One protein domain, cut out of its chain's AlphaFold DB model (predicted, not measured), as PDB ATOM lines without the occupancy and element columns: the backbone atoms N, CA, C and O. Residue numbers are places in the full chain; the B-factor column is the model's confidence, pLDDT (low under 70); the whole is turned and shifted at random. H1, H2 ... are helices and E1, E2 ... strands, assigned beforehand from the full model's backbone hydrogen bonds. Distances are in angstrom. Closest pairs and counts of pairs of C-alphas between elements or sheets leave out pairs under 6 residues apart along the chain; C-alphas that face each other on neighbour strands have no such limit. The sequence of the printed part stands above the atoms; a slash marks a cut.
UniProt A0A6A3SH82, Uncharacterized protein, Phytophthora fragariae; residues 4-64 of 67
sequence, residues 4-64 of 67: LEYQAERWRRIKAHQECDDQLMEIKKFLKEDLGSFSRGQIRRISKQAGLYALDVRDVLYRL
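Overview. This is residues 4 to 64 of the 67 residues of an uncharacterized protein of Phytophthora fragariae (UniProt A0A6A3SH82). A long helix, H1, reaches out as an arm from a small body in which H2 sits in the middle, with H3 packed on it about perpendicular and a short hairpin of strands, E1 and E2, near H2 residues 24 to 31. H1 and H2 make a corner at a tight link, and residues 4 to 10 of H1 stick out free. The 61 printed residues hold three named helices and then two named strands, in the order H1 H2 H3 E1 E2, with one antiparallel sheet in the order E1 - E2; the class is mostly helix. The whole is only just loose, close to compact, with a radius of gyration of the C-alphas of 12.7 A, and spans 43 by 20 by 16 A, with the arm of H1 at one end of the length.

Arrangement. H1, residues 4 to 19, and H2, residues 22 to 31, only just touch, with 3 pairs of C-alphas within 8 A, and touch only at the corner by their link. H1 touches H2 with residues 18 to 19 alone; the closest C-alphas of the two helices, those of Gln 18 and Leu 24, are 6.1 A apart. Their lines stand about perpendicular, at 80 degrees. H2 also touches H3, residues 40 to 50, where the closest C-alphas, those of Ile 27 and Ala 50, are 5.4 A apart. These two helices stand about perpendicular, at 87 degrees. H1 and H3 are apart. E1, residues 53 to 55, and E2, residues 61 to 63, are a hairpin of antiparallel neighbours, with 155 degrees between their directions. N 54 and O 62, at 2.9 A, and N 62 and O 54, at 2.8 A, are within hydrogen-bond range. The closest C-alphas of H2 and E1, those of Leu 31 and Leu 55, are 6.8 A apart. Every O i to N i+4 pair is within hydrogen-bond range in H1 and H2, and 5 of 7 are in H3.

Along the chain. H1 begins at C-alpha 4, at (-50.186, -7.135, -117.233), and runs 22.5 A to C-alpha 19. H2 is 14.2 A long. H3 is 14.9 A long and begins at C-alpha 40, at (-26.419, 14.483, -88.825). E1 and E2 are each 6.7 A long, and E2 ends at C-alpha 63, at (-29.138, 0.191, -107.858).

Size, cuts and confidence. The two C-alphas farthest apart, those of Leu 4 and Arg 40, are 42.9 A apart. The printed part has no cut. No link is long; the link from H2 to H3, of 8 residues, is short, and the other links are tight. The mean pLDDT of the printed part is 92.2, and no printed residue is under 70.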
ATOM      1  N   LEU A   4     -50.082  -8.305-118.112       92.00
ATOM      2  CA  LEU A   4     -50.186  -7.135-117.233       92.00
ATOM      3  C   LEU A   4     -50.295  -7.523-115.753       92.00
ATOM      4  O   LEU A   4     -49.633  -6.927-114.905       92.00
ATOM      5  N   GLU A   5     -51.086  -8.552-115.443       94.12
ATOM      6  CA  GLU A   5     -51.243  -9.052-114.071       94.12
ATOM      7  C   GLU A   5     -49.926  -9.620-113.545       94.12
ATOM      8  O   GLU A   5     -49.545  -9.365-112.404       94.12
ATOM      9  N   TYR A   6     -49.183 -10.324-114.403       93.31
ATOM     10  CA  TYR A   6     -47.859 -10.829-114.062       93.31
ATOM     11  C   TYR A   6     -46.875  -9.693-113.748       93.31
ATOM     12  O   TYR A   6     -46.138  -9.761-112.762       93.31
ATOM     13  N   GLN A   7     -46.869  -8.627-114.553       92.19
ATOM     14  CA  GLN A   7     -46.017  -7.463-114.299       92.19
ATOM     15  C   GLN A   7     -46.395  -6.758-112.993       92.19
ATOM     16  O   GLN A   7     -45.507  -6.451-112.197       92.19
ATOM     17  N   ALA A   8     -47.687  -6.532-112.748       91.94
ATOM     18  CA  ALA A   8     -48.165  -5.901-111.521       91.94
ATOM     19  C   ALA A   8     -47.773  -6.710-110.275       91.94
ATOM     20  O   ALA A   8     -47.247  -6.150-109.311       91.94
ATOM     21  N   GLU A   9     -47.947  -8.031-110.318       94.88
ATOM     22  CA  GLU A   9     -47.569  -8.929-109.225       94.88
ATOM     23  C   GLU A   9     -46.049  -8.954-109.004       94.88
ATOM     24  O   GLU A   9     -45.573  -8.915-107.868       94.88
ATOM     25  N   ARG A  10     -45.257  -8.936-110.082       94.12
ATOM     26  CA  ARG A  10     -43.796  -8.825-109.983       94.12
ATOM     27  C   ARG A  10     -43.378  -7.521-109.301       94.12
ATOM     28  O   ARG A  10     -42.540  -7.556-108.400       94.12
ATOM     29  N   TRP A  11     -43.965  -6.389-109.690       92.56
ATOM     30  CA  TRP A  11     -43.676  -5.099-109.057       92.56
ATOM     31  C   TRP A  11     -44.101  -5.069-107.590       92.56
ATOM     32  O   TRP A  11     -43.359  -4.544-106.759       92.56
ATOM     33  N   ARG A  12     -45.240  -5.684-107.252       92.81
ATOM     34  CA  ARG A  12     -45.704  -5.819-105.867       92.81
ATOM     35  C   ARG A  12     -44.686  -6.564-105.005       92.81
ATOM     36  O   ARG A  12     -44.353  -6.090-103.925       92.81
ATOM     37  N   ARG A  13     -44.143  -7.680-105.495       94.94
ATOM     38  CA  ARG A  13     -43.131  -8.469-104.769       94.94
ATOM     39  C   ARG A  13     -41.814  -7.726-104.595       94.94
ATOM     40  O   ARG A  13     -41.235  -7.776-103.518       94.94
ATOM     41  N   ILE A  14     -41.356  -7.023-105.634       92.81
ATOM     42  CA  ILE A  14     -40.142  -6.199-105.549       92.81
ATOM     43  C   ILE A  14     -40.321  -5.122-104.480       92.81
ATOM     44  O   ILE A  14     -39.452  -4.970-103.627       92.81
ATOM     45  N   LYS A  15     -41.456  -4.412-104.495       92.94
ATOM     46  CA  LYS A  15     -41.749  -3.383-103.495       92.94
ATOM     47  C   LYS A  15     -41.801  -3.971-102.084       92.94
ATOM     48  O   LYS A  15     -41.082  -3.482-101.225       92.94
ATOM     49  N   ALA A  16     -42.549  -5.056-101.882       93.88
ATOM     50  CA  ALA A  16     -42.649  -5.719-100.582       93.88
ATOM     51  C   ALA A  16     -41.275  -6.155-100.048       93.88
ATOM     52  O   ALA A  16     -40.983  -5.981 -98.872       93.88
ATOM     53  N   HIS A  17     -40.397  -6.666-100.916       93.19
ATOM     54  CA  HIS A  17     -39.041  -7.027-100.517       93.19
ATOM     55  C   HIS A  17     -38.208  -5.808-100.094       93.19
ATOM     56  O   HIS A  17     -37.509  -5.877 -99.091       93.19
ATOM     57  N   GLN A  18     -38.302  -4.686-100.820       94.06
ATOM     58  CA  GLN A  18     -37.611  -3.444-100.448       94.06
ATOM     59  C   GLN A  18     -38.148  -2.836 -99.152       94.06
ATOM     60  O   GLN A  18     -37.383  -2.250 -98.397       94.06
ATOM     61  N   GLU A  19     -39.448  -2.972 -98.889       93.00
ATOM     62  CA  GLU A  19     -40.079  -2.493 -97.655       93.00
ATOM     63  C   GLU A  19     -39.676  -3.313 -96.422       93.00
ATOM     64  O   GLU A  19     -39.710  -2.787 -95.314       93.00
ATOM     65  N   CYS A  20     -39.256  -4.569 -96.607       94.25
ATOM     66  CA  CYS A  20     -38.708  -5.409 -95.540       94.25
ATOM     67  C   CYS A  20     -37.208  -5.184 -95.273       94.25
ATOM     68  O   CYS A  20     -36.685  -5.761 -94.322       94.25
ATOM     69  N   ASP A  21     -36.506  -4.401 -96.097       95.00
ATOM     70  CA  ASP A  21     -35.083  -4.103 -95.919       95.00
ATOM     71  C   ASP A  21     -34.915  -2.715 -95.286       95.00
ATOM     72  O   ASP A  21     -35.143  -1.681 -95.922       95.00
ATOM     73  N   ASP A  22     -34.501  -2.692 -94.017       93.00
ATOM     74  CA  ASP A  22     -34.346  -1.458 -93.239       93.00
ATOM     75  C   ASP A  22     -33.367  -0.469 -93.886       93.00
ATOM     76  O   ASP A  22     -33.601   0.742 -93.871       93.00
ATOM     77  N   GLN A  23     -32.290  -0.961 -94.505       92.12
ATOM     78  CA  GLN A  23     -31.298  -0.106 -95.150       92.12
ATOM     79  C   GLN A  23     -31.875   0.528 -96.422       92.12
ATOM     80  O   GLN A  23     -31.686   1.726 -96.661       92.12
ATOM     81  N   LEU A  24     -32.589  -0.247 -97.240       94.44
ATOM     82  CA  LEU A  24     -33.277   0.282 -98.417       94.44
ATOM     83  C   LEU A  24     -34.369   1.278 -98.020       94.44
ATOM     84  O   LEU A  24     -34.509   2.315 -98.671       94.44
ATOM     85  N   MET A  25     -35.082   1.033 -96.924       93.56
ATOM     86  CA  MET A  25     -36.071   1.966 -96.387       93.56
ATOM     87  C   MET A  25     -35.446   3.276 -95.891       93.56
ATOM     88  O   MET A  25     -35.994   4.348 -96.165       93.56
ATOM     89  N   GLU A  26     -34.288   3.234 -95.223       93.69
ATOM     90  CA  GLU A  26     -33.537   4.442 -94.846       93.69
ATOM     91  C   GLU A  26     -33.094   5.241 -96.085       93.69
ATOM     92  O   GLU A  26     -33.297   6.455 -96.146       93.69
ATOM     93  N   ILE A  27     -32.546   4.568 -97.103       94.88
ATOM     94  CA  ILE A  27     -32.134   5.204 -98.369       94.88
ATOM     95  C   ILE A  27     -33.334   5.846 -99.072       94.88
ATOM     96  O   ILE A  27     -33.247   6.973 -99.556       94.88
ATOM     97  N   LYS A  28     -34.472   5.151 -99.103       93.94
ATOM     98  CA  LYS A  28     -35.712   5.637 -99.708       93.94
ATOM     99  C   LYS A  28     -36.237   6.895 -99.023       93.94
ATOM    100  O   LYS A  28     -36.576   7.852 -99.710       93.94
ATOM    101  N   LYS A  29     -36.278   6.914 -97.687       93.19
ATOM    102  CA  LYS A  29     -36.660   8.106 -96.907       93.19
ATOM    103  C   LYS A  29     -35.722   9.278 -97.184       93.19
ATOM    104  O   LYS A  29     -36.187  10.386 -97.425       93.19
ATOM    105  N   PHE A  30     -34.416   9.014 -97.232       93.88
ATOM    106  CA  PHE A  30     -33.416  10.026 -97.556       93.88
ATOM    107  C   PHE A  30     -33.618  10.628 -98.956       93.88
ATOM    108  O   PHE A  30     -33.589  11.845 -99.103       93.88
ATOM    109  N   LEU A  31     -33.872   9.797 -99.974       93.25
ATOM    110  CA  LEU A  31     -34.125  10.251-101.350       93.25
ATOM    111  C   LEU A  31     -35.467  10.983-101.520       93.25
ATOM    112  O   LEU A  31     -35.614  11.755-102.460       93.25
ATOM    113  N   LYS A  32     -36.428  10.767-100.615       92.62
ATOM    114  CA  LYS A  32     -37.672  11.551-100.525       92.62
ATOM    115  C   LYS A  32     -37.509  12.883 -99.792       92.62
ATOM    116  O   LYS A  32     -38.505  13.559 -99.566       92.62
ATOM    117  N   GLU A  33     -36.286  13.223 -99.388       87.88
ATOM    118  CA  GLU A  33     -35.971  14.420 -98.604       87.88
ATOM    119  C   GLU A  33     -36.666  14.461 -97.228       87.88
ATOM    120  O   GLU A  33     -36.721  15.506 -96.579       87.88
ATOM    121  N   ASP A  34     -37.126  13.309 -96.720       86.56
ATOM    122  CA  ASP A  34     -37.674  13.172 -95.366       86.56
ATOM    123  C   ASP A  34     -36.531  13.076 -94.345       86.56
ATOM    124  O   ASP A  34     -36.217  12.028 -93.773       86.56
ATOM    125  N   LEU A  35     -35.818  14.193 -94.188       83.12
ATOM    126  CA  LEU A  35     -34.612  14.272 -93.367       83.12
ATOM    127  C   LEU A  35     -34.901  14.475 -91.874       83.12
ATOM    128  O   LEU A  35     -33.987  14.342 -91.059       83.12
ATOM    129  N   GLY A  36     -36.155  14.759 -91.503       83.44
ATOM    130  CA  GLY A  36     -36.553  15.071 -90.127       83.44
ATOM    131  C   GLY A  36     -36.310  13.930 -89.135       83.44
ATOM    132  O   GLY A  36     -36.109  14.180 -87.948       83.44
ATOM    133  N   SER A  37     -36.268  12.683 -89.615       82.56
ATOM    134  CA  SER A  37     -36.003  11.501 -88.787       82.56
ATOM    135  C   SER A  37     -34.523  11.130 -88.647       82.56
ATOM    136  O   SER A  37     -34.205  10.194 -87.913       82.56
ATOM    137  N   PHE A  38     -33.610  11.801 -89.355       88.56
ATOM    138  CA  PHE A  38     -32.196  11.421 -89.377       88.56
ATOM    139  C   PHE A  38     -31.323  12.357 -88.543       88.56
ATOM    140  O   PHE A  38     -31.371  13.580 -88.658       88.56
ATOM    141  N   SER A  39     -30.414  11.776 -87.761       90.44
ATOM    142  CA  SER A  39     -29.310  12.534 -87.171       90.44
ATOM    143  C   SER A  39     -28.300  12.979 -88.240       90.44
ATOM    144  O   SER A  39     -28.148  12.354 -89.294       90.44
ATOM    145  N   ARG A  40     -27.499  14.009 -87.935       90.06
ATOM    146  CA  ARG A  40     -26.419  14.483 -88.825       90.06
ATOM    147  C   ARG A  40     -25.413  13.377 -89.189       90.06
ATOM    148  O   ARG A  40     -24.885  13.360 -90.300       90.06
ATOM    149  N   GLY A  41     -25.164  12.441 -88.269       91.00
ATOM    150  CA  GLY A  41     -24.311  11.273 -88.508       91.00
ATOM    151  C   GLY A  41     -24.927  10.282 -89.498       91.00
ATOM    152  O   GLY A  41     -24.245   9.834 -90.422       91.00
ATOM    153  N   GLN A  42     -26.226   9.996 -89.356       91.62
ATOM    154  CA  GLN A  42     -26.967   9.136 -90.283       91.62
ATOM    155  C   GLN A  42     -27.037   9.745 -91.682       91.62
ATOM    156  O   GLN A  42     -26.741   9.044 -92.643       91.62
ATOM    157  N   ILE A  43     -27.307  11.049 -91.800       92.88
ATOM    158  CA  ILE A  43     -27.309  11.770 -93.085       92.88
ATOM    159  C   ILE A  43     -25.994  11.552 -93.836       92.88
ATOM    160  O   ILE A  43     -26.001  11.190 -95.010       92.88
ATOM    161  N   ARG A  44     -24.845  11.701 -93.164       92.25
ATOM    162  CA  ARG A  44     -23.534  11.515 -93.806       92.25
ATOM    163  C   ARG A  44     -23.308  10.073 -94.269       92.25
ATOM    164  O   ARG A  44     -22.697   9.862 -95.315       92.25
ATOM    165  N   ARG A  45     -23.760   9.086 -93.489       92.81
ATOM    166  CA  ARG A  45     -23.656   7.658 -93.836       92.81
ATOM    167  C   ARG A  45     -24.561   7.313 -95.018       92.81
ATOM    168  O   ARG A  45     -24.091   6.721 -95.986       92.81
ATOM    169  N   ILE A  46     -25.827   7.713 -94.942       94.00
ATOM    170  CA  ILE A  46     -26.861   7.378 -95.922       94.00
ATOM    171  C   ILE A  46     -26.627   8.127 -97.225       94.00
ATOM    172  O   ILE A  46     -26.756   7.514 -98.269       94.00
ATOM    173  N   SER A  47     -26.167   9.380 -97.202       92.38
ATOM    174  CA  SER A  47     -25.832  10.135 -98.418       92.38
ATOM    175  C   SER A  47     -24.852   9.382 -99.330       92.38
ATOM    176  O   SER A  47     -25.061   9.318-100.541       92.38
ATOM    177  N   LYS A  48     -23.831   8.724 -98.757       91.50
ATOM    178  CA  LYS A  48     -22.891   7.898 -99.533       91.50
ATOM    179  C   LYS A  48     -23.569   6.696-100.187       91.50
ATOM    180  O   LYS A  48     -23.227   6.344-101.309       91.50
ATOM    181  N   GLN A  49     -24.489   6.048 -99.476       92.56
ATOM    182  CA  GLN A  49     -25.205   4.879 -99.983       92.56
ATOM    183  C   GLN A  49     -26.280   5.278-100.991       92.56
ATOM    184  O   GLN A  49     -26.376   4.656-102.038       92.56
ATOM    185  N   ALA A  50     -27.039   6.335-100.708       93.75
ATOM    186  CA  ALA A  50     -28.094   6.875-101.552       93.75
ATOM    187  C   ALA A  50     -27.567   7.323-102.918       93.75
ATOM    188  O   ALA A  50     -28.256   7.127-103.908       93.75
ATOM    189  N   GLY A  51     -26.323   7.812-102.999       92.62
ATOM    190  CA  GLY A  51     -25.670   8.093-104.281       92.62
ATOM    191  C   GLY A  51     -25.551   6.877-105.213       92.62
ATOM    192  O   GLY A  51     -25.406   7.050-106.416       92.62
ATOM    193  N   LEU A  52     -25.654   5.652-104.682       93.62
ATOM    194  CA  LEU A  52     -25.637   4.407-105.457       93.62
ATOM    195  C   LEU A  52     -27.029   3.976-105.942       93.62
ATOM    196  O   LEU A  52     -27.142   2.923-106.573       93.62
ATOM    197  N   TYR A  53     -28.089   4.718-105.616       94.88
ATOM    198  CA  TYR A  53     -29.463   4.346-105.935       94.88
ATOM    199  C   TYR A  53     -30.225   5.488-106.607       94.88
ATOM    200  O   TYR A  53     -29.957   6.663-106.382       94.88
ATOM    201  N   ALA A  54     -31.224   5.122-107.405       93.94
ATOM    202  CA  ALA A  54     -32.245   6.031-107.910       93.94
ATOM    203  C   ALA A  54     -33.625   5.567-107.432       93.94
ATOM    204  O   ALA A  54     -33.923   4.370-107.455       93.94
ATOM    205  N   LEU A  55     -34.461   6.513-107.007       94.50
ATOM    206  CA  LEU A  55     -35.849   6.264-106.637       94.50
ATOM    207  C   LEU A  55     -36.760   6.643-107.809       94.50
ATOM    208  O   LEU A  55     -36.728   7.776-108.281       94.50
ATOM    209  N   ASP A  56     -37.558   5.689-108.282       91.69
ATOM    210  CA  ASP A  56     -38.552   5.914-109.337       91.69
ATOM    211  C   ASP A  56     -39.881   6.446-108.775       91.69
ATOM    212  O   ASP A  56     -40.199   6.249-107.601       91.69
ATOM    213  N   VAL A  57     -40.721   7.024-109.640       90.25
ATOM    214  CA  VAL A  57     -42.053   7.564-109.301       90.25
ATOM    215  C   VAL A  57     -43.007   6.518-108.714       90.25
ATOM    216  O   VAL A  57     -43.945   6.854-107.996       90.25
ATOM    217  N   ARG A  58     -42.766   5.228-108.985       90.25
ATOM    218  CA  ARG A  58     -43.519   4.101-108.400       90.25
ATOM    219  C   ARG A  58     -43.026   3.694-107.016       90.25
ATOM    220  O   ARG A  58     -43.538   2.719-106.457       90.25
ATOM    221  N   ASP A  59     -42.073   4.433-106.461       90.94
ATOM    222  CA  ASP A  59     -41.525   4.231-105.128       90.94
ATOM    223  C   ASP A  59     -40.653   2.968-105.000       90.94
ATOM    224  O   ASP A  59     -40.636   2.302-103.961       90.94
ATOM    225  N   VAL A  60     -39.965   2.631-106.096       92.69
ATOM    226  CA  VAL A  60     -39.059   1.482-106.234       92.69
ATOM    227  C   VAL A  60     -37.627   1.988-106.381       92.69
ATOM    228  O   VAL A  60     -37.365   2.886-107.183       92.69
ATOM    229  N   LEU A  61     -36.703   1.399-105.620       94.75
ATOM    230  CA  LEU A  61     -35.277   1.705-105.694       94.75
ATOM    231  C   LEU A  61     -34.576   0.878-106.773       94.75
ATOM    232  O   LEU A  61     -34.750  -0.340-106.853       94.75
ATOM    233  N   TYR A  62     -33.714   1.534-107.541       93.00
ATOM    234  CA  TYR A  62     -32.829   0.915-108.521       93.00
ATOM    235  C   TYR A  62     -31.384   1.141-108.111       93.00
ATOM    236  O   TYR A  62     -30.997   2.270-107.821       93.00
ATOM    237  N   ARG A  63     -30.578   0.077-108.099       92.62
ATOM    238  CA  ARG A  63     -29.138   0.191-107.858       92.62
ATOM    239  C   ARG A  63     -28.451   0.654-109.137       92.62
ATOM    240  O   ARG A  63     -28.579   0.011-110.177       92.62
ATOM    241  N   LEU A  64     -27.712   1.748-109.045       92.44
ATOM    242  CA  LEU A  64     -26.887   2.262-110.124       92.44
ATOM    243  C   LEU A  64     -25.634   1.388-110.223       92.44
ATOM    244  O   LEU A  64     -24.867   1.257-109.268       92.44
TER     245      LEU A  64